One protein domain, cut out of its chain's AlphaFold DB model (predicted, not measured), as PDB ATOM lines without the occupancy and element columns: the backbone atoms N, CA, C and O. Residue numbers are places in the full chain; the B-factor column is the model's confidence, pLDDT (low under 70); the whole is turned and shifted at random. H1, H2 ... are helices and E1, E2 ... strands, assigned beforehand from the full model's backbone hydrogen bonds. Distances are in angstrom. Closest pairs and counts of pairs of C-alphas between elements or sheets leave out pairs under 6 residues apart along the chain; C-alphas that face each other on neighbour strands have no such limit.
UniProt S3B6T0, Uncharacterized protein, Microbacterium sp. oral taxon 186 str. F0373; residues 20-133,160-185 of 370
ATOM      1  N   PHE A  20      49.120  78.106  76.211       86.19
ATOM      2  CA  PHE A  20      49.846  76.990  76.793       86.19
ATOM      3  C   PHE A  20      49.315  76.671  78.193       86.19
ATOM      4  O   PHE A  20      48.886  77.571  78.921       86.19
ATOM      5  N   PRO A  21      49.377  75.397  78.619       86.25
ATOM      6  CA  PRO A  21      49.178  75.070  80.021       86.25
ATOM      7  C   PRO A  21      50.178  75.834  80.897       86.25
ATOM      8  O   PRO A  21      51.279  76.173  80.457       86.25
ATOM      9  N   THR A  22      49.812  76.057  82.162       87.25
ATOM     10  CA  THR A  22      50.730  76.638  83.152       87.25
ATOM     11  C   THR A  22      52.038  75.845  83.201       87.25
ATOM     12  O   THR A  22      52.041  74.637  82.939       87.25
ATOM     13  N   GLY A  23      53.148  76.494  83.576       85.31
ATOM     14  CA  GLY A  23      54.455  75.831  83.667       85.31
ATOM     15  C   GLY A  23      54.399  74.556  84.516       85.31
ATOM     16  O   GLY A  23      54.936  73.520  84.125       85.31
ATOM     17  N   ARG A  24      53.625  74.589  85.610       85.19
ATOM     18  CA  ARG A  24      53.345  73.415  86.447       85.19
ATOM     19  C   ARG A  24      52.626  72.299  85.710       85.19
ATOM     20  O   ARG A  24      53.114  71.173  85.716       85.19
ATOM     21  N   THR A  25      51.501  72.591  85.065       88.50
ATOM     22  CA  THR A  25      50.764  71.573  84.311       88.50
ATOM     23  C   THR A  25      51.638  70.980  83.208       88.50
ATOM     24  O   THR A  25      51.690  69.762  83.062       88.50
ATOM     25  N   LEU A  26      52.393  71.811  82.483       89.81
ATOM     26  CA  LEU A  26      53.284  71.353  81.421       89.81
ATOM     27  C   LEU A  26      54.392  70.426  81.944       89.81
ATOM     28  O   LEU A  26      54.591  69.347  81.390       89.81
ATOM     29  N   ALA A  27      55.084  70.816  83.019       88.75
ATOM     30  CA  ALA A  27      56.154  70.023  83.626       88.75
ATOM     31  C   ALA A  27      55.648  68.666  84.141       88.75
ATOM     32  O   ALA A  27      56.277  67.628  83.901       88.75
ATOM     33  N   THR A  28      54.488  68.663  84.805       89.75
ATOM     34  CA  THR A  28      53.829  67.453  85.312       89.75
ATOM     35  C   THR A  28      53.473  66.510  84.163       89.75
ATOM     36  O   THR A  28      53.875  65.346  84.155       89.75
ATOM     37  N   VAL A  29      52.774  67.018  83.148       91.75
ATOM     38  CA  VAL A  29      52.324  66.218  82.004       91.75
ATOM     39  C   VAL A  29      53.517  65.645  81.233       91.75
ATOM     40  O   VAL A  29      53.574  64.438  81.008       91.75
ATOM     41  N   LEU A  30      54.524  66.462  80.907       92.50
ATOM     42  CA  LEU A  30      55.720  65.996  80.197       92.50
ATOM     43  C   LEU A  30      56.550  64.993  81.007       92.50
ATOM     44  O   LEU A  30      57.139  64.082  80.425       92.50
ATOM     45  N   THR A  31      56.574  65.110  82.337       92.12
ATOM     46  CA  THR A  31      57.213  64.109  83.202       92.12
ATOM     47  C   THR A  31      56.502  62.763  83.105       92.12
ATOM     48  O   THR A  31      57.166  61.737  82.975       92.12
ATOM     49  N   HIS A  32      55.167  62.738  83.114       93.12
ATOM     50  CA  HIS A  32      54.422  61.493  82.916       93.12
ATOM     51  C   HIS A  32      54.637  60.898  81.524       93.12
ATOM     52  O   HIS A  32      54.837  59.689  81.419       93.12
ATOM     53  N   VAL A  33      54.668  61.725  80.472       94.56
ATOM     54  CA  VAL A  33      55.001  61.265  79.112       94.56
ATOM     55  C   VAL A  33      56.392  60.632  79.087       94.56
ATOM     56  O   VAL A  33      56.547  59.513  78.603       94.56
ATOM     57  N   SER A  34      57.395  61.304  79.660       93.19
ATOM     58  CA  SER A  34      58.766  60.790  79.716       93.19
ATOM     59  C   SER A  34      58.852  59.469  80.485       93.19
ATOM     60  O   SER A  34      59.460  58.511  80.008       93.19
ATOM     61  N   ARG A  35      58.149  59.364  81.623       93.38
ATOM     62  CA  ARG A  35      58.045  58.117  82.393       93.38
ATOM     63  C   ARG A  35      57.405  56.991  81.591       93.38
ATOM     64  O   ARG A  35      57.916  55.876  81.630       93.38
ATOM     65  N   GLY A  36      56.337  57.272  80.846       94.88
ATOM     66  CA  GLY A  36      55.705  56.277  79.982       94.88
ATOM     67  C   GLY A  36      56.657  55.755  78.906       94.88
ATOM     68  O   GLY A  36      56.811  54.546  78.763       94.88
ATOM     69  N   MET A  37      57.376  56.659  78.231       93.94
ATOM     70  CA  MET A  37      58.373  56.295  77.216       93.94
ATOM     71  C   MET A  37      59.536  55.482  77.801       93.94
ATOM     72  O   MET A  37      59.981  54.510  77.194       93.94
ATOM     73  N   ALA A  38      60.024  55.853  78.988       92.06
ATOM     74  CA  ALA A  38      61.066  55.101  79.680       92.06
ATOM     75  C   ALA A  38      60.586  53.696  80.083       92.06
ATOM     76  O   ALA A  38      61.331  52.731  79.926       92.06
ATOM     77  N   ALA A  39      59.340  53.569  80.557       91.94
ATOM     78  CA  ALA A  39      58.742  52.280  80.891       91.94
ATOM     79  C   ALA A  39      58.585  51.375  79.657       91.94
ATOM     80  O   ALA A  39      58.916  50.194  79.740       91.94
ATOM     81  N   ASP A  40      58.159  51.921  78.512       93.31
ATOM     82  CA  ASP A  40      58.094  51.181  77.242       93.31
ATOM     83  C   ASP A  40      59.469  50.649  76.819       93.31
ATOM     84  O   ASP A  40      59.585  49.484  76.439       93.31
ATOM     85  N   GLY A  41      60.520  51.468  76.948       91.44
ATOM     86  CA  GLY A  41      61.897  51.051  76.667       91.44
ATOM     87  C   GLY A  41      62.355  49.889  77.553       91.44
ATOM     88  O   GLY A  41      62.889  48.908  77.049       91.44
ATOM     89  N   ILE A  42      62.068  49.952  78.859       89.81
ATOM     90  CA  ILE A  42      62.409  48.879  79.812       89.81
ATOM     91  C   ILE A  42      61.635  47.588  79.503       89.81
ATOM     92  O   ILE A  42      62.190  46.495  79.608       89.81
ATOM     93  N   ILE A  43      60.359  47.688  79.113       90.12
ATOM     94  CA  ILE A  43      59.563  46.520  78.704       90.12
ATOM     95  C   ILE A  43      60.158  45.889  77.435       90.12
ATOM     96  O   ILE A  43      60.287  44.666  77.371       90.12
ATOM     97  N   ALA A  44      60.519  46.708  76.442       90.38
ATOM     98  CA  ALA A  44      61.053  46.252  75.160       90.38
ATOM     99  C   ALA A  44      62.431  45.582  75.283       90.38
ATOM    100  O   ALA A  44      62.710  44.622  74.570       90.38
ATOM    101  N   GLU A  45      63.265  46.035  76.219       88.50
ATOM    102  CA  GLU A  45      64.594  45.470  76.494       88.50
ATOM    103  C   GLU A  45      64.561  44.091  77.171       88.50
ATOM    104  O   GLU A  45      65.611  43.512  77.424       88.50
ATOM    105  N   ASN A  46      63.370  43.525  77.402       71.00
ATOM    106  CA  ASN A  46      63.165  42.224  78.033       71.00
ATOM    107  C   ASN A  46      63.828  42.140  79.416       71.00
ATOM    108  O   ASN A  46      64.904  41.581  79.597       71.00
ATOM    109  N   ALA A  47      63.087  42.616  80.416       62.84
ATOM    110  CA  ALA A  47      63.345  42.534  81.856       62.84
ATOM    111  C   ALA A  47      63.448  41.095  82.435       62.84
ATOM    112  O   ALA A  47      62.875  40.801  83.485       62.84
ATOM    113  N   ALA A  48      64.094  40.157  81.739       57.25
ATOM    114  CA  ALA A  48      64.196  38.757  82.137       57.25
ATOM    115  C   ALA A  48      64.892  38.572  83.500       57.25
ATOM    116  O   ALA A  48      64.496  37.664  84.228       57.25
ATOM    117  N   ASP A  49      65.786  39.492  83.879       64.56
ATOM    118  CA  ASP A  49      66.590  39.431  85.112       64.56
ATOM    119  C   ASP A  49      66.084  40.329  86.261       64.56
ATOM    120  O   ASP A  49      66.787  40.538  87.243       64.56
ATOM    121  N   LEU A  50      64.864  40.873  86.177       67.81
ATOM    122  CA  LEU A  50      64.351  41.865  87.144       67.81
ATOM    123  C   LEU A  50      63.400  41.274  88.206       67.81
ATOM    124  O   LEU A  50      62.445  41.931  88.626       67.81
ATOM    125  N   ALA A  51      63.597  40.017  88.616       67.19
ATOM    126  CA  ALA A  51      62.891  39.493  89.789       67.19
ATOM    127  C   ALA A  51      63.311  40.285  91.043       67.19
ATOM    128  O   ALA A  51      64.451  40.731  91.124       67.19
ATOM    129  N   GLU A  52      62.380  40.495  91.982       78.88
ATOM    130  CA  GLU A  52      62.632  41.218  93.243       78.88
ATOM    131  C   GLU A  52      63.299  42.585  93.014       78.88
ATOM    132  O   GLU A  52      64.453  42.821  93.356       78.88
ATOM    133  N   SER A  53      62.588  43.507  92.365       84.06
ATOM    134  CA  SER A  53      63.136  44.821  92.029       84.06
ATOM    135  C   SER A  53      62.149  45.946  92.335       84.06
ATOM    136  O   SER A  53      60.946  45.820  92.118       84.06
ATOM    137  N   GLY A  54      62.663  47.081  92.804       84.56
ATOM    138  CA  GLY A  54      61.907  48.319  92.964       84.56
ATOM    139  C   GLY A  54      61.906  49.142  91.676       84.56
ATOM    140  O   GLY A  54      62.897  49.167  90.948       84.56
ATOM    141  N   ILE A  55      60.813  49.850  91.388       85.88
ATOM    142  CA  ILE A  55      60.750  50.845  90.310       85.88
ATOM    143  C   ILE A  55      60.905  52.232  90.918       85.88
ATOM    144  O   ILE A  55      60.038  52.681  91.664       85.88
ATOM    145  N   VAL A  56      61.951  52.952  90.535       85.81
ATOM    146  CA  VAL A  56      62.129  54.359  90.898       85.81
ATOM    147  C   VAL A  56      61.593  55.247  89.793       85.81
ATOM    148  O   VAL A  56      62.012  55.161  88.636       85.81
ATOM    149  N   LEU A  57      60.676  56.129  90.171       88.25
ATOM    150  CA  LEU A  57      60.088  57.147  89.325       88.25
ATOM    151  C   LEU A  57      60.717  58.496  89.651       88.25
ATOM    152  O   LEU A  57      60.492  59.074  90.711       88.25
ATOM    153  N   LEU A  58      61.464  59.032  88.699       86.50
ATOM    154  CA  LEU A  58      62.155  60.306  88.814       86.50
ATOM    155  C   LEU A  58      61.354  61.404  88.097       86.50
ATOM    156  O   LEU A  58      60.666  61.115  87.108       86.50
ATOM    157  N   PRO A  59      61.341  62.649  88.597       85.31
ATOM    158  CA  PRO A  59      60.827  63.770  87.821       85.31
ATOM    159  C   PRO A  59      61.699  63.987  86.580       85.31
ATOM    160  O   PRO A  59      62.895  63.724  86.615       85.31
ATOM    161  N   GLN A  60      61.131  64.462  85.471       87.75
ATOM    162  CA  GLN A  60      61.924  64.771  84.269       87.75
ATOM    163  C   GLN A  60      62.019  66.274  84.009       87.75
ATOM    164  O   GLN A  60      62.920  66.722  83.302       87.75
ATOM    165  N   PHE A  61      61.104  67.057  84.576       86.31
ATOM    166  CA  PHE A  61      61.040  68.494  84.367       86.31
ATOM    167  C   PHE A  61      60.913  69.221  85.701       86.31
ATOM    168  O   PHE A  61      60.109  68.836  86.546       86.31
ATOM    169  N   ALA A  62      61.694  70.287  85.855       81.50
ATOM    170  CA  ALA A  62      61.654  71.213  86.973       81.50
ATOM    171  C   ALA A  62      61.082  72.558  86.512       81.50
ATOM    172  O   ALA A  62      61.262  72.969  85.364       81.50
ATOM    173  N   ILE A  63      60.400  73.249  87.421       80.69
ATOM    174  CA  ILE A  63      59.929  74.616  87.203       80.69
ATOM    175  C   ILE A  63      60.876  75.538  87.948       80.69
ATOM    176  O   ILE A  63      61.157  75.315  89.128       80.69
ATOM    177  N   ARG A  64      61.333  76.580  87.271       74.12
ATOM    178  CA  ARG A  64      62.158  77.620  87.860       74.12
ATOM    179  C   ARG A  64      61.463  78.951  87.642       74.12
ATOM    180  O   ARG A  64      61.256  79.339  86.498       74.12
ATOM    181  N   ASP A  65      61.074  79.605  88.728       70.12
ATOM    182  CA  ASP A  65      60.578  80.977  88.662       70.12
ATOM    183  C   ASP A  65      61.780  81.917  88.540       70.12
ATOM    184  O   ASP A  65      62.747  81.820  89.302       70.12
ATOM    185  N   PHE A  66      61.741  82.793  87.546       59.03
ATOM    186  CA  PHE A  66      62.693  83.876  87.405       59.03
ATOM    187  C   PHE A  66      61.961  85.151  87.009       59.03
ATOM    188  O   PHE A  66      61.373  85.217  85.932       59.03
ATOM    189  N   ASP A  67      62.030  86.171  87.866       62.94
ATOM    190  CA  ASP A  67      61.433  87.490  87.611       62.94
ATOM    191  C   ASP A  67      59.918  87.416  87.298       62.94
ATOM    192  O   ASP A  67      59.413  88.035  86.359       62.94
ATOM    193  N   GLY A  68      59.185  86.583  88.052       68.19
ATOM    194  CA  GLY A  68      57.741  86.379  87.884       68.19
ATOM    195  C   GLY A  68      57.379  85.588  86.626       68.19
ATOM    196  O   GLY A  68      56.309  85.779  86.038       68.19
ATOM    197  N   SER A  69      58.293  84.740  86.155       67.19
ATOM    198  CA  SER A  69      58.128  83.922  84.962       67.19
ATOM    199  C   SER A  69      58.566  82.486  85.213       67.19
ATOM    200  O   SER A  69      59.753  82.208  85.356       67.19
ATOM    201  N   ASP A  70      57.607  81.563  85.140       74.69
ATOM    202  CA  ASP A  70      57.881  80.128  85.163       74.69
ATOM    203  C   ASP A  70      58.643  79.697  83.898       74.69
ATOM    204  O   ASP A  70      58.136  79.788  82.771       74.69
ATOM    205  N   SER A  71      59.855  79.178  84.082       77.12
ATOM    206  CA  SER A  71      60.595  78.408  83.085       77.12
ATOM    207  C   SER A  71      60.470  76.921  83.402       77.12
ATOM    208  O   SER A  71      60.700  76.494  84.532       77.12
ATOM    209  N   VAL A  72      60.096  76.118  82.408       85.00
ATOM    210  CA  VAL A  72      60.097  74.654  82.519       85.00
ATOM    211  C   VAL A  72      61.388  74.144  81.899       85.00
ATOM    212  O   VAL A  72      61.590  74.304  80.693       85.00
ATOM    213  N   ASN A  73      62.228  73.521  82.722       83.31
ATOM    214  CA  ASN A  73      63.536  72.998  82.347       83.31
ATOM    215  C   ASN A  73      63.589  71.488  82.550       83.31
ATOM    216  O   ASN A  73      62.909  70.932  83.412       83.31
ATOM    217  N   ARG A  74      64.406  70.811  81.746       86.50
ATOM    218  CA  ARG A  74      64.604  69.363  81.842       86.50
ATOM    219  C   ARG A  74      65.633  69.051  82.933       86.50
ATOM    220  O   ARG A  74      66.671  69.700  83.002       86.50
ATOM    221  N   ILE A  75      65.358  68.038  83.748       87.31
ATOM    222  CA  ILE A  75      66.325  67.449  84.676       87.31
ATOM    223  C   ILE A  75      67.138  66.414  83.899       87.31
ATOM    224  O   ILE A  75      66.584  65.478  83.318       87.31
ATOM    225  N   GLN A  76      68.451  66.586  83.861       88.38
ATOM    226  CA  GLN A  76      69.374  65.651  83.237       88.38
ATOM    227  C   GLN A  76      69.833  64.645  84.286       88.38
ATOM    228  O   GLN A  76      70.550  64.983  85.223       88.38
ATOM    229  N   TRP A  77      69.406  63.396  84.137       88.31
ATOM    230  CA  TRP A  77      69.833  62.304  85.005       88.31
ATOM    231  C   TRP A  77      71.103  61.673  84.442       88.31
ATOM    232  O   TRP A  77      71.110  61.209  83.305       88.31
ATOM    233  N   HIS A  78      72.170  61.609  85.231       85.94
ATOM    234  CA  HIS A  78      73.423  60.983  84.815       85.94
ATOM    235  C   HIS A  78      73.421  59.465  85.101       85.94
ATOM    236  O   HIS A  78      72.671  58.966  85.953       85.94
ATOM    237  N   GLY A  79      74.253  58.719  84.367       78.56
ATOM    238  CA  GLY A  79      74.382  57.255  84.454       78.56
ATOM    239  C   GLY A  79      73.640  56.487  83.352       78.56
ATOM    240  O   GLY A  79      73.062  57.099  82.456       78.56
ATOM    241  N   ASP A  80      73.642  55.154  83.458       60.12
ATOM    242  CA  ASP A  80      73.457  54.151  82.383       60.12
ATOM    243  C   ASP A  80      72.203  54.232  81.498       60.12
ATOM    244  O   ASP A  80      72.055  53.451  80.564       60.12
ATOM    245  N   SER A  81      71.289  55.171  81.724       64.25
ATOM    246  CA  SER A  81      70.163  55.342  80.804       64.25
ATOM    247  C   SER A  81      69.579  56.746  80.710       64.25
ATOM    248  O   SER A  81      68.744  56.978  79.839       64.25
ATOM    249  N   GLY A  82      69.943  57.681  81.597       74.81
ATOM    250  CA  GLY A  82      69.292  58.998  81.668       74.81
ATOM    251  C   GLY A  82      67.759  58.956  81.797       74.81
ATOM    252  O   GLY A  82      67.091  59.961  81.562       74.81
ATOM    253  N   ARG A  83      67.186  57.794  82.143       83.88
ATOM    254  CA  ARG A  83      65.741  57.549  82.161       83.88
ATOM    255  C   ARG A  83      65.106  58.070  83.442       83.88
ATOM    256  O   ARG A  83      65.658  57.914  84.533       83.88
ATOM    257  N   SER A  84      63.885  58.577  83.297       87.88
ATOM    258  CA  SER A  84      63.006  58.972  84.399       87.88
ATOM    259  C   SER A  84      62.340  57.786  85.115       87.88
ATOM    260  O   SER A  84      61.634  57.981  86.101       87.88
ATOM    261  N   VAL A  85      62.519  56.563  84.609       89.00
ATOM    262  CA  VAL A  85      62.107  55.309  85.253       89.00
ATOM    263  C   VAL A  85      63.334  54.419  85.342       89.00
ATOM    264  O   VAL A  85      64.013  54.207  84.338       89.00
ATOM    265  N   ARG A  86      63.625  53.913  86.538       90.06
ATOM    266  CA  ARG A  86      64.736  52.989  86.789       90.06
ATOM    267  C   ARG A  86      64.235  51.769  87.539       90.06
ATOM    268  O   ARG A  86      63.314  51.879  88.343       90.06
ATOM    269  N   VAL A  87      64.858  50.626  87.288       89.00
ATOM    270  CA  VAL A  87      64.621  49.401  88.052       89.00
ATOM    271  C   VAL A  87      65.837  49.167  88.939       89.00
ATOM    272  O   VAL A  87      66.968  49.237  88.462       89.00
ATOM    273  N   ILE A  88      65.603  48.963  90.232       88.69
ATOM    274  CA  ILE A  88      66.636  48.761  91.245       88.69
ATOM    275  C   ILE A  88      66.486  47.346  91.805       88.69
ATOM    276  O   ILE A  88      65.430  47.053  92.371       88.69
ATOM    277  N   PRO A  89      67.507  46.483  91.675       89.50
ATOM    278  CA  PRO A  89      67.486  45.153  92.273       89.50
ATOM    279  C   PRO A  89      67.348  45.201  93.795       89.50
ATOM    280  O   PRO A  89      67.794  46.152  94.443       89.50
ATOM    281  N   TYR A  90      66.777  44.155  94.380       89.62
ATOM    282  CA  TYR A  90      66.758  43.977  95.827       89.62
ATOM    283  C   TYR A  90      68.169  44.014  96.432       89.62
ATOM    284  O   TYR A  90      69.117  43.453  95.885       89.62
ATOM    285  N   GLY A  91      68.312  44.705  97.561       90.31
ATOM    286  CA  GLY A  91      69.579  44.925  98.259       90.31
ATOM    287  C   GLY A  91      70.493  45.970  97.611       90.31
ATOM    288  O   GLY A  91      71.544  46.283  98.173       90.31
ATOM    289  N   ALA A  92      70.130  46.532  96.453       91.38
ATOM    290  CA  ALA A  92      70.958  47.518  95.772       91.38
ATOM    291  C   ALA A  92      70.740  48.940  96.312       91.38
ATOM    292  O   ALA A  92      69.631  49.351  96.661       91.38
ATOM    293  N   ILE A  93      71.826  49.717  96.308       92.12
ATOM    294  CA  ILE A  93      71.827  51.159  96.560       92.12
ATOM    295  C   ILE A  93      72.346  51.839  95.296       92.12
ATOM    296  O   ILE A  93      73.481  51.607  94.876       92.12
ATOM    297  N   VAL A  94      71.525  52.692  94.691       91.06
ATOM    298  CA  VAL A  94      71.849  53.384  93.442       91.06
ATOM    299  C   VAL A  94      71.989  54.874  93.708       91.06
ATOM    300  O   VAL A  94      71.072  55.521  94.213       91.06
ATOM    301  N   LYS A  95      73.140  55.432  93.323       92.75
ATOM    302  CA  LYS A  95      73.368  56.878  93.282       92.75
ATOM    303  C   LYS A  95      72.980  57.405  91.909       92.75
ATOM    304  O   LYS A  95      73.405  56.877  90.885       92.75
ATOM    305  N   ILE A  96      72.168  58.448  91.898       91.62
ATOM    306  CA  ILE A  96      71.540  59.012  90.714       91.62
ATOM    307  C   ILE A  96      71.910  60.501  90.685       91.62
ATOM    308  O   ILE A  96      71.201  61.325  91.268       91.62
ATOM    309  N   PRO A  97      73.043  60.860  90.055       92.00
ATOM    310  CA  PRO A  97      73.429  62.252  89.916       92.00
ATOM    311  C   PRO A  97      72.472  62.942  88.952       92.00
ATOM    312  O   PRO A  97      72.013  62.336  87.976       92.00
ATOM    313  N   TRP A  98      72.204  64.217  89.191       91.69
ATOM    314  CA  TRP A  98      71.380  65.022  88.308       91.69
ATOM    315  C   TRP A  98      71.934  66.425  88.133       91.69
ATOM    316  O   TRP A  98      72.610  66.954  89.016       91.69
ATOM    317  N   THR A  99      71.605  67.019  86.992       89.44
ATOM    318  CA  THR A  99      71.848  68.424  86.678       89.44
ATOM    319  C   THR A  99      70.581  69.079  86.135       89.44
ATOM    320  O   THR A  99      69.718  68.437  85.532       89.44
ATOM    321  N   VAL A 100      70.435  70.377  86.385       85.12
ATOM    322  CA  VAL A 100      69.436  71.234  85.744       85.12
ATOM    323  C   VAL A 100      70.179  72.422  85.163       85.12
ATOM    324  O   VAL A 100      70.674  73.281  85.899       85.12
ATOM    325  N   GLN A 101      70.233  72.464  83.838       81.69
ATOM    326  CA  GLN A 101      70.763  73.595  83.093       81.69
ATOM    327  C   GLN A 101      69.604  74.502  82.660       81.69
ATOM    328  O   GLN A 101      68.497  74.051  82.378       81.69
ATOM    329  N   ASP A 102      69.853  75.807  82.669       75.38
ATOM    330  CA  ASP A 102      69.002  76.829  82.065       75.38
ATOM    331  C   ASP A 102      69.957  77.906  81.547       75.38
ATOM    332  O   ASP A 102      70.841  78.351  82.274       75.38
ATOM    333  N   SER A 103      69.817  78.325  80.287       71.31
ATOM    334  CA  SER A 103      70.732  79.309  79.688       71.31
ATOM    335  C   SER A 103      70.723  80.666  80.391       71.31
ATOM    336  O   SER A 103      71.644  81.462  80.204       71.31
ATOM    337  N   SER A 104      69.687  80.943  81.179       70.25
ATOM    338  CA  SER A 104      69.523  82.198  81.901       70.25
ATOM    339  C   SER A 104      69.953  82.138  83.366       70.25
ATOM    340  O   SER A 104      69.955  83.177  84.025       70.25
ATOM    341  N   LEU A 105      70.308  80.961  83.898       72.31
ATOM    342  CA  LEU A 105      70.470  80.768  85.339       72.31
ATOM    343  C   LEU A 105      71.647  79.842  85.687       72.31
ATOM    344  O   LEU A 105      72.040  79.016  84.870       72.31
ATOM    345  N   PRO A 106      72.197  79.930  86.916       78.38
ATOM    346  CA  PRO A 106      73.246  79.018  87.355       78.38
ATOM    347  C   PRO A 106      72.800  77.560  87.258       78.38
ATOM    348  O   PRO A 106      71.656  77.237  87.611       78.38
ATOM    349  N   GLU A 107      73.718  76.709  86.810       85.69
ATOM    350  CA  GLU A 107      73.548  75.261  86.788       85.69
ATOM    351  C   GLU A 107      73.357  74.730  88.211       85.69
ATOM    352  O   GLU A 107      74.068  75.116  89.142       85.69
ATOM    353  N   LEU A 108      72.371  73.851  88.375       85.88
ATOM    354  CA  LEU A 108      72.111  73.154  89.630       85.88
ATOM    355  C   LEU A 108      72.490  71.693  89.463       85.88
ATOM    356  O   LEU A 108      72.239  71.110  88.411       85.88
ATOM    357  N   HIS A 109      73.052  71.101  90.504       91.62
ATOM    358  CA  HIS A 109      73.413  69.693  90.532       91.62
ATOM    359  C   HIS A 109      73.106  69.101  91.901       91.62
ATOM    360  O   HIS A 109      73.024  69.820  92.896       91.62
ATOM    361  N   GLY A 110      72.959  67.784  91.943       90.25
ATOM    362  CA  GLY A 110      72.764  67.048  93.180       90.25
ATOM    363  C   GLY A 110      72.840  65.548  92.950       90.25
ATOM    364  O   GLY A 110      73.049  65.076  91.827       90.25
ATOM    365  N   VAL A 111      72.686  64.787  94.028       91.81
ATOM    366  CA  VAL A 111      72.670  63.325  93.967       91.81
ATOM    367  C   VAL A 111      71.477  62.797  94.747       91.81
ATOM    368  O   VAL A 111      71.369  63.013  95.952       91.81
ATOM    369  N   LEU A 112      70.613  62.053  94.059       90.50
ATOM    370  CA  LEU A 112      69.606  61.218  94.702       90.50
ATOM    371  C   LEU A 112      70.191  59.843  95.002       90.50
ATOM    372  O   LEU A 112      70.953  59.286  94.211       90.50
ATOM    373  N   ILE A 113      69.808  59.277  96.135       89.81
ATOM    374  CA  ILE A 113      70.165  57.924  96.540       89.81
ATOM    375  C   ILE A 113      68.863  57.151  96.666       89.81
ATOM    376  O   ILE A 113      67.972  57.556  97.404       89.81
ATOM    377  N   ALA A 114      68.750  56.054  95.929       90.31
ATOM    378  CA  ALA A 114      67.607  55.162  96.013       90.31
ATOM    379  C   ALA A 114      68.064  53.773  96.456       90.31
ATOM    380  O   ALA A 114      69.037  53.237  95.921       90.31
ATOM    381  N   SER A 115      67.354  53.193  97.419       90.00
ATOM    382  CA  SER A 115      67.623  51.855  97.944       90.00
ATOM    383  C   SER A 115      66.345  51.033  98.039       90.00
ATOM    384  O   SER A 115      65.265  51.569  98.299       90.00
ATOM    385  N   PHE A 116      66.470  49.723  97.835       88.50
ATOM    386  CA  PHE A 116      65.374  48.766  97.962       88.50
ATOM    387  C   PHE A 116      65.864  47.523  98.706       88.50
ATOM    388  O   PHE A 116      66.800  46.878  98.249       88.50
ATOM    389  N   GLY A 117      65.268  47.197  99.854       88.12
ATOM    390  CA  GLY A 117      65.685  46.073 100.700       88.12
ATOM    391  C   GLY A 117      64.621  45.677 101.726       88.12
ATOM    392  O   GLY A 117      63.449  46.022 101.563       88.12
ATOM    393  N   ASP A 118      65.024  44.986 102.800       86.44
ATOM    394  CA  ASP A 118      64.103  44.453 103.825       86.44
ATOM    395  C   ASP A 118      63.303  45.557 104.536       86.44
ATOM    396  O   ASP A 118      62.144  45.372 104.902       86.44
ATOM    397  N   SER A 119      63.911  46.735 104.709       83.94
ATOM    398  CA  SER A 119      63.274  47.924 105.288       83.94
ATOM    399  C   SER A 119      62.317  48.633 104.322       83.94
ATOM    400  O   SER A 119      61.738  49.663 104.668       83.94
ATOM    401  N   GLY A 120      62.139  48.096 103.114       82.25
ATOM    402  CA  GLY A 120      61.334  48.672 102.051       82.25
ATOM    403  C   GLY A 120      62.158  49.497 101.066       82.25
ATOM    404  O   GLY A 120      63.333  49.238 100.811       82.25
ATOM    405  N   ALA A 121      61.492  50.469 100.451       83.69
ATOM    406  CA  ALA A 121      62.068  51.318  99.426       83.69
ATOM    407  C   ALA A 121      62.247  52.735  99.969       83.69
ATOM    408  O   ALA A 121      61.297  53.301 100.507       83.69
ATOM    409  N   GLU A 122      63.429  53.313  99.782       88.12
ATOM    410  CA  GLU A 122      63.760  54.644 100.289       88.12
ATOM    411  C   GLU A 122      64.433  55.498  99.205       88.12
ATOM    412  O   GLU A 122      65.250  55.003  98.425       88.12
ATOM    413  N   ILE A 123      64.080  56.788  99.157       87.00
ATOM    414  CA  ILE A 123      64.786  57.818  98.382       87.00
ATOM    415  C   ILE A 123      65.293  58.871  99.361       87.00
ATOM    416  O   ILE A 123      64.506  59.462 100.096       87.00
ATOM    417  N   THR A 124      66.593  59.142  99.323       88.19
ATOM    418  CA  THR A 124      67.256  60.210 100.083       88.19
ATOM    419  C   THR A 124      68.149  61.053  99.166       88.19
ATOM    420  O   THR A 124      68.287  60.770  97.974       88.19
ATOM    421  N   GLY A 125      68.760  62.107  99.710       88.00
ATOM    422  CA  GLY A 125      69.697  62.973  98.990       88.00
ATOM    423  C   GLY A 125      69.078  64.278  98.491       88.00
ATOM    424  O   GLY A 125      68.021  64.705  98.959       88.00
ATOM    425  N   ASP A 126      69.766  64.922  97.550       85.12
ATOM    426  CA  ASP A 126      69.372  66.228  97.026       85.12
ATOM    427  C   ASP A 126      68.230  66.048  96.030       85.12
ATOM    428  O   ASP A 126      68.430  65.575  94.910       85.12
ATOM    429  N   ILE A 127      67.015  66.415  96.426       79.81
ATOM    430  CA  ILE A 127      65.871  66.415  95.515       79.81
ATOM    431  C   ILE A 127      66.036  67.611  94.567       79.81
ATOM    432  O   ILE A 127      66.219  68.731  95.059       79.81
ATOM    433  N   PRO A 128      65.967  67.421  93.228       77.19
ATOM    434  CA  PRO A 128      65.949  68.541  92.294       77.19
ATOM    435  C   PRO A 128      64.897  69.542  92.759       77.19
ATOM    436  O   PRO A 128      63.792  69.091  93.068       77.19
ATOM    437  N   PRO A 129      65.201  70.850  92.849       66.75
ATOM    438  CA  PRO A 129      64.296  71.832  93.430       66.75
ATOM    439  C   PRO A 129      63.031  71.928  92.581       66.75
ATOM    440  O   PRO A 129      62.899  72.717  91.650       66.75
ATOM    441  N   MET A 130      62.083  71.068  92.916       63.66
ATOM    442  CA  MET A 130      60.746  71.044  92.392       63.66
ATOM    443  C   MET A 130      59.977  72.000  93.286       63.66
ATOM    444  O   MET A 130      59.361  71.593  94.262       63.66
ATOM    445  N   ILE A 131      60.015  73.284  92.926       49.62
ATOM    446  CA  ILE A 131      59.191  74.335  93.536       49.62
ATOM    447  C   ILE A 131      59.671  74.765  94.934       49.62
ATOM    448  O   ILE A 131      59.120  74.373  95.957       49.62
ATOM    449  N   ARG A 132      60.682  75.642  94.935       41.88
ATOM    450  CA  ARG A 132      60.816  76.897  95.712       41.88
ATOM    451  C   ARG A 132      62.298  77.244  95.806       41.88
ATOM    452  O   ARG A 132      62.968  76.952  96.788       41.88
ATOM    453  N   ALA A 133      62.797  77.900  94.770       35.03
ATOM    454  CA  ALA A 133      63.871  78.856  94.959       35.03
ATOM    455  C   ALA A 133      63.236  80.221  94.719       35.03
ATOM    456  O   ALA A 133      63.309  80.751  93.614       35.03
ATOM    457  N   PRO A 160      53.609  69.057  92.536       53.50
ATOM    458  CA  PRO A 160      54.866  68.684  91.891       53.50
ATOM    459  C   PRO A 160      55.127  67.183  92.046       53.50
ATOM    460  O   PRO A 160      54.943  66.622  93.121       53.50
ATOM    461  N   ILE A 161      55.518  66.534  90.949       68.38
ATOM    462  CA  ILE A 161      55.803  65.101  90.932       68.38
ATOM    463  C   ILE A 161      57.097  64.836  91.706       68.38
ATOM    464  O   ILE A 161      58.194  64.907  91.154       68.38
ATOM    465  N   GLU A 162      56.967  64.515  92.984       76.25
ATOM    466  CA  GLU A 162      58.093  64.077  93.798       76.25
ATOM    467  C   GLU A 162      58.676  62.752  93.264       76.25
ATOM    468  O   GLU A 162      57.959  61.950  92.636       76.25
ATOM    469  N   PRO A 163      59.987  62.513  93.459       77.88
ATOM    470  CA  PRO A 163      60.554  61.187  93.279       77.88
ATOM    471  C   PRO A 163      59.776  60.168  94.118       77.88
ATOM    472  O   PRO A 163      59.476  60.420  95.282       77.88
ATOM    473  N   SER A 164      59.452  59.016  93.543       83.12
ATOM    474  CA  SER A 164      58.743  57.959  94.264       83.12
ATOM    475  C   SER A 164      59.276  56.582  93.900       83.12
ATOM    476  O   SER A 164      59.815  56.388  92.810       83.12
ATOM    477  N   ILE A 165      59.136  55.619  94.814       81.88
ATOM    478  CA  ILE A 165      59.444  54.213  94.540       81.88
ATOM    479  C   ILE A 165      58.161  53.401  94.593       81.88
ATOM    480  O   ILE A 165      57.378  53.508  95.536       81.88
ATOM    481  N   LEU A 166      57.964  52.574  93.575       79.44
ATOM    482  CA  LEU A 166      56.934  51.551  93.532       79.44
ATOM    483  C   LEU A 166      57.605  50.201  93.767       79.44
ATOM    484  O   LEU A 166      58.562  49.846  93.082       79.44
ATOM    485  N   GLN A 167      57.110  49.455  94.746       80.00
ATOM    486  CA  GLN A 167      57.622  48.123  95.045       80.00
ATOM    487  C   GLN A 167      56.965  47.098  94.114       80.00
ATOM    488  O   GLN A 167      55.764  47.178  93.843       80.00
ATOM    489  N   ALA A 168      57.759  46.152  93.611       73.31
ATOM    490  CA  ALA A 168      57.271  45.009  92.852       73.31
ATOM    491  C   ALA A 168      57.969  43.737  93.348       73.31
ATOM    492  O   ALA A 168      59.187  43.595  93.251       73.31
ATOM    493  N   PHE A 169      57.186  42.794  93.867       74.44
ATOM    494  CA  PHE A 169      57.713  41.574  94.490       74.44
ATOM    495  C   PHE A 169      57.797  40.400  93.511       74.44
ATOM    496  O   PHE A 169      58.299  39.331  93.838       74.44
ATOM    497  N   SER A 170      57.303  40.581  92.284       83.19
ATOM    498  CA  SER A 170      57.375  39.575  91.228       83.19
ATOM    499  C   SER A 170      57.580  40.211  89.859       83.19
ATOM    500  O   SER A 170      57.172  41.347  89.609       83.19
ATOM    501  N   ARG A 171      58.126  39.434  88.917       83.50
ATOM    502  CA  ARG A 171      58.266  39.848  87.510       83.50
ATOM    503  C   ARG A 171      56.924  40.235  86.874       83.50
ATOM    504  O   ARG A 171      56.857  41.168  86.070       83.50
ATOM    505  N   TYR A 172      55.852  39.526  87.232       86.69
ATOM    506  CA  TYR A 172      54.500  39.829  86.760       86.69
ATOM    507  C   TYR A 172      54.030  41.199  87.261       86.69
ATOM    508  O   TYR A 172      53.555  42.019  86.474       86.69
ATOM    509  N   GLU A 173      54.202  41.467  88.556       87.44
ATOM    510  CA  GLU A 173      53.843  42.748  89.159       87.44
ATOM    511  C   GLU A 173      54.664  43.900  88.579       87.44
ATOM    512  O   GLU A 173      54.086  44.921  88.207       87.44
ATOM    513  N   LEU A 174      55.974  43.704  88.398       87.06
ATOM    514  CA  LEU A 174      56.863  44.676  87.763       87.06
ATOM    515  C   LEU A 174      56.373  45.035  86.356       87.06
ATOM    516  O   LEU A 174      56.187  46.205  86.027       87.06
ATOM    517  N   THR A 175      56.086  44.023  85.536       88.94
ATOM    518  CA  THR A 175      55.587  44.224  84.168       88.94
ATOM    519  C   THR A 175      54.244  44.956  84.171       88.94
ATOM    520  O   THR A 175      54.015  45.849  83.354       88.94
ATOM    521  N   ARG A 176      53.343  44.614  85.100       91.12
ATOM    522  CA  ARG A 176      52.042  45.278  85.253       91.12
ATOM    523  C   ARG A 176      52.196  46.746  85.660       91.12
ATOM    524  O   ARG A 176      51.490  47.594  85.119       91.12
ATOM    525  N   GLN A 177      53.101  47.046  86.589       91.38
ATOM    526  CA  GLN A 177      53.420  48.406  87.029       91.38
ATOM    527  C   GLN A 177      53.982  49.240  85.866       91.38
ATOM    528  O   GLN A 177      53.463  50.318  85.580       91.38
ATOM    529  N   LEU A 178      54.968  48.710  85.132       91.06
ATOM    530  CA  LEU A 178      55.547  49.380  83.960       91.06
ATOM    531  C   LEU A 178      54.500  49.637  82.867       91.06
ATOM    532  O   LEU A 178      54.446  50.738  82.323       91.06
ATOM    533  N   LYS A 179      53.609  48.673  82.596       93.88
ATOM    534  CA  LYS A 179      52.499  48.860  81.644       93.88
ATOM    535  C   LYS A 179      51.557  49.986  82.064       93.88
ATOM    536  O   LYS A 179      51.223  50.819  81.229       93.88
ATOM    537  N   ARG A 180      51.195  50.075  83.350       94.31
ATOM    538  CA  ARG A 180      50.372  51.183  83.870       94.31
ATOM    539  C   ARG A 180      51.052  52.540  83.694       94.31
ATOM    540  O   ARG A 180      50.396  53.508  83.327       94.31
ATOM    541  N   ILE A 181      52.362  52.615  83.940       93.31
ATOM    542  CA  ILE A 181      53.142  53.846  83.742       93.31
ATOM    543  C   ILE A 181      53.160  54.237  82.258       93.31
ATOM    544  O   ILE A 181      52.940  55.404  81.935       93.31
ATOM    545  N   SER A 182      53.376  53.269  81.362       94.75
ATOM    546  CA  SER A 182      53.301  53.450  79.906       94.75
ATOM    547  C   SER A 182      51.935  53.969  79.453       94.75
ATOM    548  O   SER A 182      51.855  54.983  78.756       94.75
ATOM    549  N   GLU A 183      50.854  53.312  79.877       96.00
ATOM    550  CA  GLU A 183      49.476  53.695  79.553       96.00
ATOM    551  C   GLU A 183      49.179  55.119  80.022       96.00
ATOM    552  O   GLU A 183      48.733  55.946  79.227       96.00
ATOM    553  N   HIS A 184      49.538  55.445  81.264       94.94
ATOM    554  CA  HIS A 184      49.353  56.789  81.790       94.94
ATOM    555  C   HIS A 184      50.173  57.838  81.026       94.94
ATOM    556  O   HIS A 184      49.674  58.922  80.729       94.94
ATOM    557  N   GLY A 185      51.418  57.532  80.650       95.12
ATOM    558  CA  GLY A 185      52.225  58.429  79.822       95.12
ATOM    559  C   GLY A 185      51.599  58.687  78.447       95.12
ATOM    560  O   GLY A 185      51.600  59.827  77.978       95.12
TER     561      GLY A 185
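What this domain is: This is residues 20 to 133 and 160 to 185 of the 370 residues of an uncharacterized protein of Microbacterium sp. oral taxon 186 str. F0373 (UniProt S3B6T0). A five-stranded sheet, curled like part of a barrel, and a small three-stranded sheet lie face to face as an elongated sandwich, and two helices cover the small sheet's other side. The long helix H1 runs on from the small sheet over the end of the large one at E2 and E3, while H2 folds back over E1 and E8 and packs on H1. The printed part has 140 residues, with two named helices and eight named strands in the order H1 E1 E2 E3 E4 E5 E6 E7 E8 H2. The sheets, E2 E3 E5 E6 E7 and E4 E1 E8, are both antiparallel; the class is mixed, helices and strands. The whole is compact, with a radius of gyration of the C-alphas of 15.4 A and spans of 48 by 29 by 23 A.

Where its parts are: H1, residues 23 to 44, is 31.5 A long and begins at C-alpha 23 (54.455, 75.831, 83.667). E1 is residues 53 to 57, E2 residues 61 to 65, E3 residues 70 to 77, 21.5 A, and E4 residues 85 to 89. E5, residues 93 to 102, is 29.6 A long. E6, residues 105 to 117, is the longest strand at 38.2 A. E7 is residues 120 to 125 and E8 residues 164 to 168. H2, residues 171 to 185, is 21.0 A long and ends at C-alpha 185 (52.225, 58.429, 79.822).

How they stand to each other: The large sheet is twisted. E2 and E3 form a hairpin, with N 62 and O 73 at 2.8 A. E3 pairs with E2 over residues 70 to 74 and with E5 over residues 75 to 77, where N 76 and O 99 are 2.8 A apart. E5, E6 and E7 form a meander, each strand the antiparallel neighbour of the one before, with N 96 and O 112 at 2.7 A and N 113 and O 124 at 2.8 A. In the small sheet E1 is the antiparallel neighbour of E4 and of E8: N 54 and O 88 are within hydrogen-bond range across E1 and E4 at 2.8 A, and N 55 and O 166 across E1 and E8 at 2.8 A. The sheets' facing parts are 8.9 A centre to centre; the closest C-alphas of E7 and E8, Ala 121 and Ile 165, are 6.3 A apart. H1 on the large sheet makes two layers, a helix on one face, at a height over the sheet of 9.4 A; the C-alphas of Ala 27 and Phe 61 are the closest of H1 and E2, 5.2 A. H2 on the small sheet also makes two layers, at a height of 9.8 A. H1 and H2 touch, the C-alphas of Gly 36 and Ser 182 closest at 3.7 A, at a steep tilt of 39 degrees, opposite ways. In both helices every O i to N i+4 pair is within hydrogen-bond range.

The domain as a whole: The C-alphas farthest apart, of Ala 48 and Asp 67, are 49.1 A apart. Residues 134 to 159 are not printed; C-alphas 133 and 160 are 13.9 A apart across this cut. Of the links that are printed whole, none is long. The mean pLDDT of the printed part is 83.1; residues 47 to 51, 66 to 69, 80 to 81, 129 to 133 and 160 to 161 are under 70.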